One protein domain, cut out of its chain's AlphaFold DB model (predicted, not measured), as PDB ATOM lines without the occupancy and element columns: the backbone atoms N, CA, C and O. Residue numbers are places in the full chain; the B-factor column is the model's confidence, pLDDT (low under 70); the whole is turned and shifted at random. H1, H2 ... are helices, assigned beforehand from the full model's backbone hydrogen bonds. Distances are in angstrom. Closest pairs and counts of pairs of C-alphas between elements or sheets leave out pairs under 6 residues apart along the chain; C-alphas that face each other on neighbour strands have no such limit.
ATOM      1  N   HIS A  28      48.804 -11.176 -10.600       89.00
ATOM      2  CA  HIS A  28      48.572 -11.410  -9.187       89.00
ATOM      3  C   HIS A  28      48.030 -12.817  -8.939       89.00
ATOM      4  O   HIS A  28      48.546 -13.518  -8.057       89.00
ATOM      5  N   VAL A  29      47.058 -13.257  -9.746       91.44
ATOM      6  CA  VAL A  29      46.547 -14.630  -9.687       91.44
ATOM      7  C   VAL A  29      47.662 -15.609 -10.016       91.44
ATOM      8  O   VAL A  29      47.891 -16.528  -9.231       91.44
ATOM      9  N   HIS A  30      48.416 -15.377 -11.096       91.62
ATOM     10  CA  HIS A  30      49.535 -16.236 -11.485       91.62
ATOM     11  C   HIS A  30      50.562 -16.410 -10.353       91.62
ATOM     12  O   HIS A  30      50.879 -17.534  -9.973       91.62
ATOM     13  N   PHE A  31      51.044 -15.326  -9.737       90.62
ATOM     14  CA  PHE A  31      52.011 -15.423  -8.636       90.62
ATOM     15  C   PHE A  31      51.411 -16.022  -7.361       90.62
ATOM     16  O   PHE A  31      52.119 -16.681  -6.592       90.62
ATOM     17  N   THR A  32      50.114 -15.806  -7.119       92.62
ATOM     18  CA  THR A  32      49.408 -16.466  -6.017       92.62
ATOM     19  C   THR A  32      49.364 -17.976  -6.253       92.62
ATOM     20  O   THR A  32      49.810 -18.714  -5.376       92.62
ATOM     21  N   ARG A  33      48.926 -18.432  -7.433       94.50
ATOM     22  CA  ARG A  33      48.922 -19.848  -7.832       94.50
ATOM     23  C   ARG A  33      50.312 -20.454  -7.748       94.50
ATOM     24  O   ARG A  33      50.516 -21.364  -6.957       94.50
ATOM     25  N   GLN A  34      51.296 -19.856  -8.422       94.44
ATOM     26  CA  GLN A  34      52.676 -20.343  -8.455       94.44
ATOM     27  C   GLN A  34      53.235 -20.602  -7.051       94.44
ATOM     28  O   GLN A  34      53.827 -21.652  -6.803       94.44
ATOM     29  N   LYS A  35      53.049 -19.663  -6.112       94.38
ATOM     30  CA  LYS A  35      53.493 -19.839  -4.723       94.38
ATOM     31  C   LYS A  35      52.848 -21.066  -4.078       94.38
ATOM     32  O   LYS A  35      53.529 -21.811  -3.380       94.38
ATOM     33  N   TYR A  36      51.541 -21.215  -4.234       96.81
ATOM     34  CA  TYR A  36      50.779 -22.256  -3.555       96.81
ATOM     35  C   TYR A  36      50.986 -23.630  -4.187       96.81
ATOM     36  O   TYR A  36      51.191 -24.592  -3.457       96.81
ATOM     37  N   GLU A  37      51.054 -23.699  -5.511       96.12
ATOM     38  CA  GLU A  37      51.378 -24.913  -6.255       96.12
ATOM     39  C   GLU A  37      52.790 -25.394  -5.911       96.12
ATOM     40  O   GLU A  37      52.993 -26.554  -5.573       96.12
ATOM     41  N   THR A  38      53.774 -24.489  -5.913       96.50
ATOM     42  CA  THR A  38      55.183 -24.858  -5.699       96.50
ATOM     43  C   THR A  38      55.475 -25.279  -4.256       96.50
ATOM     44  O   THR A  38      56.331 -26.130  -4.029       96.50
ATOM     45  N   ILE A  39      54.840 -24.642  -3.266       95.81
ATOM     46  CA  ILE A  39      55.189 -24.827  -1.845       95.81
ATOM     47  C   ILE A  39      54.220 -25.776  -1.136       95.81
ATOM     48  O   ILE A  39      54.635 -26.499  -0.234       95.81
ATOM     49  N   TYR A  40      52.939 -25.731  -1.495       95.50
ATOM     50  CA  TYR A  40      51.874 -26.453  -0.799       95.50
ATOM     51  C   TYR A  40      51.188 -27.499  -1.679       95.50
ATOM     52  O   TYR A  40      50.313 -28.188  -1.173       95.50
ATOM     53  N   GLU A  41      51.571 -27.612  -2.957       96.38
ATOM     54  CA  GLU A  41      50.976 -28.544  -3.925       96.38
ATOM     55  C   GLU A  41      49.464 -28.313  -4.137       96.38
ATOM     56  O   GLU A  41      48.734 -29.215  -4.536       96.38
ATOM     57  N   ILE A  42      48.996 -27.078  -3.899       97.50
ATOM     58  CA  ILE A  42      47.589 -26.678  -4.056       97.50
ATOM     59  C   ILE A  42      47.384 -26.079  -5.445       97.50
ATOM     60  O   ILE A  42      48.027 -25.086  -5.787       97.50
ATOM     61  N   THR A  43      46.443 -26.641  -6.198       96.25
ATOM     62  CA  THR A  43      46.085 -26.261  -7.576       96.25
ATOM     63  C   THR A  43      44.609 -25.846  -7.655       96.25
ATOM     64  O   THR A  43      43.853 -26.109  -6.711       96.25
ATOM     65  N   PRO A  44      44.146 -25.223  -8.757       95.00
ATOM     66  CA  PRO A  44      42.716 -24.989  -8.978       95.00
ATOM     67  C   PRO A  44      41.865 -26.265  -8.872       95.00
ATOM     68  O   PRO A  44      40.743 -26.224  -8.378       95.00
ATOM     69  N   GLU A  45      42.402 -27.419  -9.263       96.25
ATOM     70  CA  GLU A  45      41.697 -28.701  -9.210       96.25
ATOM     71  C   GLU A  45      41.594 -29.269  -7.787       96.25
ATOM     72  O   GLU A  45      40.630 -29.969  -7.471       96.25
ATOM     73  N   THR A  46      42.565 -28.976  -6.914       96.62
ATOM     74  CA  THR A  46      42.590 -29.494  -5.533       96.62
ATOM     75  C   THR A  46      42.005 -28.525  -4.510       96.62
ATOM     76  O   THR A  46      41.664 -28.956  -3.409       96.62
ATOM     77  N   ILE A  47      41.799 -27.247  -4.867       96.88
ATOM     78  CA  ILE A  47      41.402 -26.181  -3.930       96.88
ATOM     79  C   ILE A  47      40.211 -26.544  -3.044       96.88
ATOM     80  O   ILE A  47      40.188 -26.197  -1.864       96.88
ATOM     81  N   ALA A  48      39.231 -27.271  -3.586       95.25
ATOM     82  CA  ALA A  48      38.045 -27.661  -2.841       95.25
ATOM     83  C   ALA A  48      38.390 -28.525  -1.619       95.25
ATOM     84  O   ALA A  48      37.676 -28.439  -0.624       95.25
ATOM     85  N   GLY A  49      39.466 -29.318  -1.664       96.56
ATOM     86  CA  GLY A  49      39.992 -30.110  -0.546       96.56
ATOM     87  C   GLY A  49      40.935 -29.340   0.384       96.56
ATOM     88  O   GLY A  49      41.059 -29.706   1.547       96.56
ATOM     89  N   ASP A  50      41.526 -28.240  -0.087       97.69
ATOM     90  CA  ASP A  50      42.613 -27.518   0.593       97.69
ATOM     91  C   ASP A  50      42.174 -26.236   1.327       97.69
ATOM     92  O   ASP A  50      43.007 -25.445   1.783       97.69
ATOM     93  N   LEU A  51      40.864 -26.011   1.473       98.12
ATOM     94  CA  LEU A  51      40.296 -24.789   2.058       98.12
ATOM     95  C   LEU A  51      40.830 -24.484   3.472       98.12
ATOM     96  O   LEU A  51      41.153 -23.323   3.743       98.12
ATOM     97  N   ASP A  52      40.984 -25.497   4.337       97.19
ATOM     98  CA  ASP A  52      41.553 -25.356   5.691       97.19
ATOM     99  C   ASP A  52      43.037 -24.958   5.661       97.19
ATOM    100  O   ASP A  52      43.498 -24.121   6.449       97.19
ATOM    101  N   THR A  53      43.796 -25.526   4.720       96.56
ATOM    102  CA  THR A  53      45.215 -25.212   4.519       96.56
ATOM    103  C   THR A  53      45.372 -23.767   4.058       96.56
ATOM    104  O   THR A  53      46.146 -23.004   4.647       96.56
ATOM    105  N   VAL A  54      44.590 -23.342   3.060       97.38
ATOM    106  CA  VAL A  54      44.604 -21.956   2.565       97.38
ATOM    107  C   VAL A  54      44.164 -20.973   3.652       97.38
ATOM    108  O   VAL A  54      44.754 -19.890   3.767       97.38
ATOM    109  N   PHE A  55      43.186 -21.339   4.486       96.94
ATOM    110  CA  PHE A  55      42.742 -20.505   5.603       96.94
ATOM    111  C   PHE A  55      43.858 -20.348   6.638       96.94
ATOM    112  O   PHE A  55      44.255 -19.223   6.946       96.94
ATOM    113  N   SER A  56      44.460 -21.463   7.067       93.44
ATOM    114  CA  SER A  56      45.585 -21.503   8.013       93.44
ATOM    115  C   SER A  56      46.771 -20.650   7.548       93.44
ATOM    116  O   SER A  56      47.359 -19.890   8.323       93.44
ATOM    117  N   ILE A  57      47.115 -20.726   6.260       92.94
ATOM    118  CA  ILE A  57      48.169 -19.899   5.661       92.94
ATOM    119  C   ILE A  57      47.768 -18.420   5.682       92.94
ATOM    120  O   ILE A  57      48.592 -17.551   5.985       92.94
ATOM    121  N   THR A  58      46.516 -18.119   5.341       93.12
ATOM    122  CA  THR A  58      46.021 -16.748   5.215       93.12
ATOM    123  C   THR A  58      45.982 -16.029   6.549       93.12
ATOM    124  O   THR A  58      46.530 -14.927   6.643       93.12
ATOM    125  N   ILE A  59      45.422 -16.659   7.582       90.19
ATOM    126  CA  ILE A  59      45.376 -16.064   8.911       90.19
ATOM    127  C   ILE A  59      46.786 -15.849   9.458       90.19
ATOM    128  O   ILE A  59      47.118 -14.738   9.849       90.19
ATOM    129  N   ARG A  60      47.689 -16.830   9.328       86.94
ATOM    130  CA  ARG A  60      49.081 -16.688   9.784       86.94
ATOM    131  C   ARG A  60      49.837 -15.563   9.071       86.94
ATOM    132  O   ARG A  60      50.648 -14.880   9.687       86.94
ATOM    133  N   GLN A  61      49.592 -15.355   7.777       85.25
ATOM    134  CA  GLN A  61      50.245 -14.294   6.997       85.25
ATOM    135  C   GLN A  61      49.668 -12.899   7.259       85.25
ATOM    136  O   GLN A  61      50.362 -11.902   7.046       85.25
ATOM    137  N   ARG A  62      48.396 -12.801   7.661       76.00
ATOM    138  CA  ARG A  62      47.690 -11.519   7.830       76.00
ATOM    139  C   ARG A  62      47.404 -11.150   9.287       76.00
ATOM    140  O   ARG A  62      47.016 -10.008   9.525       76.00
ATOM    141  N   ALA A  63      47.707 -12.053  10.214       60.78
ATOM    142  CA  ALA A  63      47.587 -11.924  11.661       60.78
ATOM    143  C   ALA A  63      48.223 -10.659  12.254       60.78
ATOM    144  O   ALA A  63      47.772 -10.177  13.289       60.78
ATOM    145  N   GLY A  64      49.243 -10.070  11.618       64.50
ATOM    146  CA  GLY A  64      49.896  -8.873  12.154       64.50
ATOM    147  C   GLY A  64      50.293  -9.073  13.633       64.50
ATOM    148  O   GLY A  64      51.054  -9.998  13.901       64.50
ATOM    149  N   PRO A  65      49.803  -8.251  14.584       61.78
ATOM    150  CA  PRO A  65      50.120  -8.362  16.011       61.78
ATOM    151  C   PRO A  65      49.370  -9.478  16.775       61.78
ATOM    152  O   PRO A  65      49.461  -9.498  18.001       61.78
ATOM    153  N   GLN A  66      48.608 -10.361  16.118       67.69
ATOM    154  CA  GLN A  66      47.908 -11.447  16.820       67.69
ATOM    155  C   GLN A  66      48.876 -12.401  17.521       67.69
ATOM    156  O   GLN A  66      49.947 -12.726  16.999       67.69
ATOM    157  N   SER A  67      48.472 -12.878  18.699       78.25
ATOM    158  CA  SER A  67      49.189 -13.954  19.376       78.25
ATOM    159  C   SER A  67      49.004 -15.277  18.628       78.25
ATOM    160  O   SER A  67      48.052 -15.464  17.869       78.25
ATOM    161  N   ILE A  68      49.914 -16.223  18.866       83.88
ATOM    162  CA  ILE A  68      49.786 -17.594  18.348       83.88
ATOM    163  C   ILE A  68      48.448 -18.206  18.789       83.88
ATOM    164  O   ILE A  68      47.784 -18.847  17.987       83.88
ATOM    165  N   GLU A  69      48.025 -17.952  20.027       85.44
ATOM    166  CA  GLU A  69      46.755 -18.444  20.573       85.44
ATOM    167  C   GLU A  69      45.553 -17.935  19.771       85.44
ATOM    168  O   GLU A  69      44.699 -18.727  19.397       85.44
ATOM    169  N   GLN A  70      45.516 -16.643  19.424       85.00
ATOM    170  CA  GLN A  70      44.437 -16.085  18.598       85.00
ATOM    171  C   GLN A  70      44.391 -16.719  17.205       85.00
ATOM    172  O   GLN A  70      43.312 -16.954  16.665       85.00
ATOM    173  N   VAL A  71      45.560 -17.008  16.630       87.19
ATOM    174  CA  VAL A  71      45.653 -17.693  15.338       87.19
ATOM    175  C   VAL A  71      45.109 -19.117  15.435       87.19
ATOM    176  O   VAL A  71      44.339 -19.516  14.567       87.19
ATOM    177  N   GLU A  72      45.473 -19.876  16.468       89.94
ATOM    178  CA  GLU A  72      44.984 -21.249  16.635       89.94
ATOM    179  C   GLU A  72      43.479 -21.291  16.931       89.94
ATOM    180  O   GLU A  72      42.775 -22.045  16.268       89.94
ATOM    181  N   THR A  73      42.952 -20.411  17.791       91.50
ATOM    182  CA  THR A  73      41.502 -20.309  18.052       91.50
ATOM    183  C   THR A  73      40.708 -20.094  16.764       91.50
ATOM    184  O   THR A  73      39.714 -20.771  16.508       91.50
ATOM    185  N   ALA A  74      41.154 -19.170  15.916       92.69
ATOM    186  CA  ALA A  74      40.482 -18.897  14.655       92.69
ATOM    187  C   ALA A  74      40.610 -20.058  13.653       92.69
ATOM    188  O   ALA A  74      39.680 -20.308  12.889       92.69
ATOM    189  N   ARG A  75      41.737 -20.787  13.656       93.19
ATOM    190  CA  ARG A  75      41.912 -22.007  12.847       93.19
ATOM    191  C   ARG A  75      40.981 -23.128  13.295       93.19
ATOM    192  O   ARG A  75      40.441 -23.812  12.437       93.19
ATOM    193  N   GLU A  76      40.782 -23.301  14.598       95.06
ATOM    194  CA  GLU A  76      39.867 -24.302  15.161       95.06
ATOM    195  C   GLU A  76      38.390 -23.956  14.920       95.06
ATOM    196  O   GLU A  76      37.564 -24.851  14.753       95.06
ATOM    197  N   ALA A  77      38.050 -22.665  14.882       96.38
ATOM    198  CA  ALA A  77      36.694 -22.192  14.600       96.38
ATOM    199  C   ALA A  77      36.311 -22.273  13.108       96.38
ATOM    200  O   ALA A  77      35.125 -22.297  12.763       96.38
ATOM    201  N   PHE A  78      37.301 -22.295  12.214       97.94
ATOM    202  CA  PHE A  78      37.073 -22.425  10.781       97.94
ATOM    203  C   PHE A  78      36.716 -23.868  10.390       97.94
ATOM    204  O   PHE A  78      37.298 -24.831  10.877       97.94
ATOM    205  N   SER A  79      35.763 -24.011   9.470       97.81
ATOM    206  CA  SER A  79      35.319 -25.282   8.910       97.81
ATOM    207  C   SER A  79      35.169 -25.162   7.398       97.81
ATOM    208  O   SER A  79      34.280 -24.465   6.893       97.81
ATOM    209  N   ALA A  80      36.003 -25.901   6.666       97.75
ATOM    210  CA  ALA A  80      35.876 -26.026   5.221       97.75
ATOM    211  C   ALA A  80      34.510 -26.586   4.785       97.75
ATOM    212  O   ALA A  80      33.974 -26.142   3.772       97.75
ATOM    213  N   ASP A  81      33.919 -27.521   5.536       97.75
ATOM    214  CA  ASP A  81      32.595 -28.076   5.216       97.75
ATOM    215  C   ASP A  81      31.493 -27.024   5.324       97.75
ATOM    216  O   ASP A  81      30.667 -26.907   4.415       97.75
ATOM    217  N   THR A  82      31.530 -26.205   6.380       97.88
ATOM    218  CA  THR A  82      30.629 -25.056   6.506       97.88
ATOM    219  C   THR A  82      30.809 -24.127   5.312       97.88
ATOM    220  O   THR A  82      29.842 -23.894   4.591       97.88
ATOM    221  N   LEU A  83      32.037 -23.683   5.016       97.88
ATOM    222  CA  LEU A  83      32.302 -22.779   3.890       97.88
ATOM    223  C   LEU A  83      31.809 -23.339   2.542       97.88
ATOM    224  O   LEU A  83      31.244 -22.599   1.739       97.88
ATOM    225  N   ARG A  84      31.987 -24.644   2.289       97.25
ATOM    226  CA  ARG A  84      31.478 -25.313   1.076       97.25
ATOM    227  C   ARG A  84      29.956 -25.248   0.978       97.25
ATOM    228  O   ARG A  84      29.433 -25.073  -0.125       97.25
ATOM    229  N   SER A  85      29.265 -25.390   2.105       97.38
ATOM    230  CA  SER A  85      27.801 -25.409   2.162       97.38
ATOM    231  C   SER A  85      27.147 -24.034   2.002       97.38
ATOM    232  O   SER A  85      26.009 -23.971   1.546       97.38
ATOM    233  N   LEU A  86      27.854 -22.949   2.334       97.50
ATOM    234  CA  LEU A  86      27.317 -21.587   2.274       97.50
ATOM    235  C   LEU A  86      27.150 -21.119   0.831       97.50
ATOM    236  O   LEU A  86      28.029 -21.360   0.006       97.50
ATOM    237  N   ASP A  87      26.033 -20.462   0.537       94.06
ATOM    238  CA  ASP A  87      25.721 -19.765  -0.714       94.06
ATOM    239  C   ASP A  87      24.521 -18.841  -0.424       94.06
ATOM    240  O   ASP A  87      23.510 -19.355   0.062       94.06
ATOM    241  N   PRO A  88      24.588 -17.516  -0.667       95.62
ATOM    242  CA  PRO A  88      25.535 -16.768  -1.512       95.62
ATOM    243  C   PRO A  88      26.891 -16.415  -0.861       95.62
ATOM    244  O   PRO A  88      27.128 -16.678   0.316       95.62
ATOM    245  N   HIS A  89      27.772 -15.742  -1.621       96.75
ATOM    246  CA  HIS A  89      29.041 -15.161  -1.138       96.75
ATOM    247  C   HIS A  89      28.888 -14.358   0.168       96.75
ATOM    248  O   HIS A  89      29.777 -14.389   1.017       96.75
ATOM    249  N   ALA A  90      27.771 -13.639   0.337       96.19
ATOM    250  CA  ALA A  90      27.507 -12.836   1.531       96.19
ATOM    251  C   ALA A  90      27.520 -13.679   2.819       96.19
ATOM    252  O   ALA A  90      28.157 -13.271   3.787       96.19
ATOM    253  N   ASP A  91      26.922 -14.872   2.795       97.69
ATOM    254  CA  ASP A  91      26.862 -15.775   3.948       97.69
ATOM    255  C   ASP A  91      28.257 -16.319   4.289       97.69
ATOM    256  O   ASP A  91      28.633 -16.429   5.455       97.69
ATOM    257  N   ALA A  92      29.068 -16.617   3.266       97.50
ATOM    258  CA  ALA A  92      30.463 -17.021   3.447       97.50
ATOM    259  C   ALA A  92      31.319 -15.897   4.040       97.50
ATOM    260  O   ALA A  92      32.166 -16.147   4.898       97.50
ATOM    261  N   TYR A  93      31.098 -14.658   3.598       96.44
ATOM    262  CA  TYR A  93      31.777 -13.494   4.148       96.44
ATOM    263  C   TYR A  93      31.386 -13.251   5.613       96.44
ATOM    264  O   TYR A  93      32.283 -13.079   6.436       96.44
ATOM    265  N   GLU A  94      30.090 -13.294   5.942       97.06
ATOM    266  CA  GLU A  94      29.576 -13.151   7.312       97.06
ATOM    267  C   GLU A  94      30.172 -14.221   8.232       97.06
ATOM    268  O   GLU A  94      30.827 -13.879   9.218       97.06
ATOM    269  N   TYR A  95      30.090 -15.493   7.822       97.81
ATOM    270  CA  TYR A  95      30.694 -16.620   8.532       97.81
ATOM    271  C   TYR A  95      32.178 -16.391   8.849       97.81
ATOM    272  O   TYR A  95      32.618 -16.591   9.979       97.81
ATOM    273  N   LEU A  96      32.965 -15.949   7.862       96.88
ATOM    274  CA  LEU A  96      34.389 -15.675   8.058       96.88
ATOM    275  C   LEU A  96      34.616 -14.507   9.020       96.88
ATOM    276  O   LEU A  96      35.548 -14.558   9.817       96.88
ATOM    277  N   THR A  97      33.812 -13.445   8.945       94.38
ATOM    278  CA  THR A  97      33.983 -12.273   9.814       94.38
ATOM    279  C   THR A  97      33.512 -12.488  11.248       94.38
ATOM    280  O   THR A  97      34.012 -11.789  12.130       94.38
ATOM    281  N   ASP A  98      32.636 -13.466  11.480       95.81
ATOM    282  CA  ASP A  98      32.180 -13.876  12.812       95.81
ATOM    283  C   ASP A  98      33.234 -14.682  13.583       95.81
ATOM    284  O   ASP A  98      33.183 -14.769  14.813       95.81
ATOM    285  N   ILE A  99      34.231 -15.242  12.889       95.12
ATOM    286  CA  ILE A  99      35.364 -15.900  13.538       95.12
ATOM    287  C   ILE A  99      36.233 -14.839  14.220       95.12
ATOM    288  O   ILE A  99      36.810 -13.953  13.573       95.12
ATOM    289  N   GLU A 100      36.374 -14.964  15.542       90.12
ATOM    290  CA  GLU A 100      37.214 -14.083  16.348       90.12
ATOM    291  C   GLU A 100      38.625 -13.992  15.749       90.12
ATOM    292  O   GLU A 100      39.310 -14.989  15.543       90.12
ATOM    293  N   GLY A 101      39.066 -12.771  15.444       85.75
ATOM    294  CA  GLY A 101      40.394 -12.519  14.888       85.75
ATOM    295  C   GLY A 101      40.507 -12.585  13.358       85.75
ATOM    296  O   GLY A 101      41.533 -12.159  12.836       85.75
ATOM    297  N   VAL A 102      39.499 -13.015  12.599       89.06
ATOM    298  CA  VAL A 102      39.577 -12.968  11.125       89.06
ATOM    299  C   VAL A 102      39.282 -11.549  10.634       89.06
ATOM    300  O   VAL A 102      40.130 -10.898  10.019       89.06
ATOM    301  N   GLY A 103      38.116 -11.004  10.970       87.25
ATOM    302  CA  GLY A 103      37.702  -9.667  10.546       87.25
ATOM    303  C   GLY A 103      37.726  -9.433   9.016       87.25
ATOM    304  O   GLY A 103      38.169 -10.274   8.226       87.25
ATOM    305  N   PRO A 104      37.289  -8.248   8.550       87.50
ATOM    306  CA  PRO A 104      37.094  -7.977   7.118       87.50
ATOM    307  C   PRO A 104      38.339  -8.170   6.246       87.50
ATOM    308  O   PRO A 104      38.265  -8.623   5.106       87.50
ATOM    309  N   LYS A 105      39.517  -7.807   6.762       85.12
ATOM    310  CA  LYS A 105      40.760  -7.847   5.986       85.12
ATOM    311  C   LYS A 105      41.200  -9.279   5.678       85.12
ATOM    312  O   LYS A 105      41.633  -9.541   4.558       85.12
ATOM    313  N   ILE A 106      41.144 -10.177   6.662       89.88
ATOM    314  CA  ILE A 106      41.575 -11.569   6.478       89.88
ATOM    315  C   ILE A 106      40.516 -12.327   5.676       89.88
ATOM    316  O   ILE A 106      40.895 -13.064   4.770       89.88
ATOM    317  N   ALA A 107      39.225 -12.071   5.923       93.69
ATOM    318  CA  ALA A 107      38.126 -12.645   5.146       93.69
ATOM    319  C   ALA A 107      38.259 -12.328   3.645       93.69
ATOM    320  O   ALA A 107      38.305 -13.245   2.827       93.69
ATOM    321  N   ASN A 108      38.433 -11.050   3.283       92.75
ATOM    322  CA  ASN A 108      38.607 -10.642   1.884       92.75
ATOM    323  C   ASN A 108      39.857 -11.253   1.236       92.75
ATOM    324  O   ASN A 108      39.803 -11.708   0.100       92.75
ATOM    325  N   GLU A 109      40.985 -11.304   1.950       92.75
ATOM    326  CA  GLU A 109      42.205 -11.935   1.435       92.75
ATOM    327  C   GLU A 109      42.026 -13.445   1.216       92.75
ATOM    328  O   GLU A 109      42.559 -13.996   0.252       92.75
ATOM    329  N   TYR A 110      41.318 -14.123   2.121       96.12
ATOM    330  CA  TYR A 110      41.054 -15.553   2.017       96.12
ATOM    331  C   TYR A 110      40.134 -15.856   0.833       96.12
ATOM    332  O   TYR A 110      40.509 -16.648  -0.031       96.12
ATOM    333  N   LEU A 111      38.998 -15.158   0.739       96.88
ATOM    334  CA  LEU A 111      38.048 -15.284  -0.369       96.88
ATOM    335  C   LEU A 111      38.702 -14.951  -1.709       96.88
ATOM    336  O   LEU A 111      38.574 -15.719  -2.656       96.88
ATOM    337  N   ARG A 112      39.513 -13.891  -1.779       95.00
ATOM    338  CA  ARG A 112      40.299 -13.574  -2.975       95.00
ATOM    339  C   ARG A 112      41.205 -14.733  -3.404       95.00
ATOM    340  O   ARG A 112      41.406 -14.941  -4.595       95.00
ATOM    341  N   LYS A 113      41.811 -15.473  -2.470       96.00
ATOM    342  CA  LYS A 113      42.675 -16.609  -2.828       96.00
ATOM    343  C   LYS A 113      41.841 -17.772  -3.338       96.00
ATOM    344  O   LYS A 113      42.092 -18.245  -4.437       96.00
ATOM    345  N   VAL A 114      40.865 -18.230  -2.560       97.50
ATOM    346  CA  VAL A 114      40.120 -19.443  -2.918       97.50
ATOM    347  C   VAL A 114      39.220 -19.212  -4.135       97.50
ATOM    348  O   VAL A 114      39.221 -20.043  -5.035       97.50
ATOM    349  N   VAL A 115      38.534 -18.068  -4.214       96.50
ATOM    350  CA  VAL A 115      37.602 -17.742  -5.304       96.50
ATOM    351  C   VAL A 115      38.344 -17.213  -6.526       96.50
ATOM    352  O   VAL A 115      38.387 -17.890  -7.544       96.50
ATOM    353  N   HIS A 116      38.974 -16.037  -6.439       94.19
ATOM    354  CA  HIS A 116      39.591 -15.415  -7.617       94.19
ATOM    355  C   HIS A 116      40.855 -16.158  -8.057       94.19
ATOM    356  O   HIS A 116      40.992 -16.516  -9.224       94.19
ATOM    357  N   ALA A 117      41.773 -16.456  -7.129       94.31
ATOM    358  CA  ALA A 117      43.005 -17.118  -7.531       94.31
ATOM    359  C   ALA A 117      42.798 -18.599  -7.875       94.31
ATOM    360  O   ALA A 117      43.455 -19.073  -8.788       94.31
ATOM    361  N   PHE A 118      41.898 -19.335  -7.224       95.81
ATOM    362  CA  PHE A 118      41.770 -20.787  -7.428       95.81
ATOM    363  C   PHE A 118      40.444 -21.264  -8.034       95.81
ATOM    364  O   PHE A 118      40.313 -22.454  -8.300       95.81
ATOM    365  N   GLY A 119      39.484 -20.379  -8.299       94.12
ATOM    366  CA  GLY A 119      38.222 -20.736  -8.957       94.12
ATOM    367  C   GLY A 119      37.220 -21.476  -8.065       94.12
ATOM    368  O   GLY A 119      36.231 -22.015  -8.562       94.12
ATOM    369  N   PHE A 120      37.428 -21.523  -6.744       96.75
ATOM    370  CA  PHE A 120      36.438 -22.092  -5.833       96.75
ATOM    371  C   PHE A 120      35.163 -21.247  -5.859       96.75
ATOM    372  O   PHE A 120      35.198 -20.076  -5.493       96.75
ATOM    373  N   LYS A 121      34.037 -21.851  -6.262       95.75
ATOM    374  CA  LYS A 121      32.756 -21.150  -6.444       95.75
ATOM    375  C   LYS A 121      32.924 -19.880  -7.283       95.75
ATOM    376  O   LYS A 121      32.613 -18.782  -6.838       95.75
ATOM    377  N   GLU A 122      33.414 -20.053  -8.508       92.75
ATOM    378  CA  GLU A 122      33.717 -18.979  -9.467       92.75
ATOM    379  C   GLU A 122      32.597 -17.932  -9.614       92.75
ATOM    380  O   GLU A 122      32.874 -16.747  -9.750       92.75
ATOM    381  N   THR A 123      31.329 -18.329  -9.468       94.50
ATOM    382  CA  THR A 123      30.175 -17.414  -9.477       94.50
ATOM    383  C   THR A 123      30.230 -16.315  -8.411       94.50
ATOM    384  O   THR A 123      29.527 -15.320  -8.535       94.50
TER     385      THR A 123
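This is residues 28 to 123 of the 226 residues of an uncharacterized protein of Haloferax massiliensis (UniProt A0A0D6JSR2). A compact cluster of helices is built round its longest one, H6, with H2 and H5 each crossing it at a slant on different sides and H1 set crosswise at its far end. H3 folds back along H2, apart from H6, and the short H4 sits between the start of H2 and H5. The printed part has 96 residues with six named helices, H1 to H6 in order along it, and no named strand; its class is all helix, and the helices that touch are mostly crossed. The whole is compact and rounded, with a radius of gyration of the C-alphas of 12.6 A and spans of 30 by 29 by 21 A.

H1, residues 28 to 40, touches H6, residues 103 to 117, about perpendicular at 88 degrees. H1 touches H6 with residues 29 to 33 alone, and H6 touches H1 with residues 113 to 117 alone; the closest C-alphas of the two are those of Val 29 and Ala 117, 4.8 A apart. H2, residues 51 to 62, is near H1 and touches H6 at a steep tilt of 51 degrees, opposite ways; the closest C-alphas are those of Thr 58 and Tyr 110, at 6.0 A. H3, residues 68 to 77, forms a helical hairpin with H2 at a shallow tilt of 29 degrees, opposite ways, closest at C-alphas 56 and 75, 6.1 A apart. H4, residues 80 to 85, is close to H2 but not clearly touching, with C-alphas 51 and 80 the closest at 5.6 A. It is likewise close but not clearly touching to H5, residues 89 to 98, where the closest C-alphas, 83 and 92, are 6.1 A apart. H5 and H6 form the other helical hairpin at a steep tilt of 40 degrees, opposite ways, with the closest C-alphas, 97 and 103, 4.6 A apart. H6 is the hub, touching H1, H2 and H5, while H3 and H4 are apart from it. In H1, H2, H3, H4, H5 and H6 every O i to N i+4 pair is within hydrogen-bond range.

H1 begins with C-alpha 28 at (48.572, -11.410, -9.187) and is 17.5 A long from first to last C-alpha. H2 measures 16.3 A, H3 and H5 14.4 A each, and H4 8.7 A. H6 measures 20.3 A, from C-alpha 103 at (37.702, -9.667, 10.546) to C-alpha 117 at (43.005, -17.118, -7.531).

The C-alphas farthest apart in the domain, those of Ser 67 and Thr 123, are 34.7 A apart. The printed part has no cut. The link from H1 to H2 is short, with 10 residues, and the other four are tight. The mean pLDDT of the printed part is 92.5, and residues 63 to 66 are under 70.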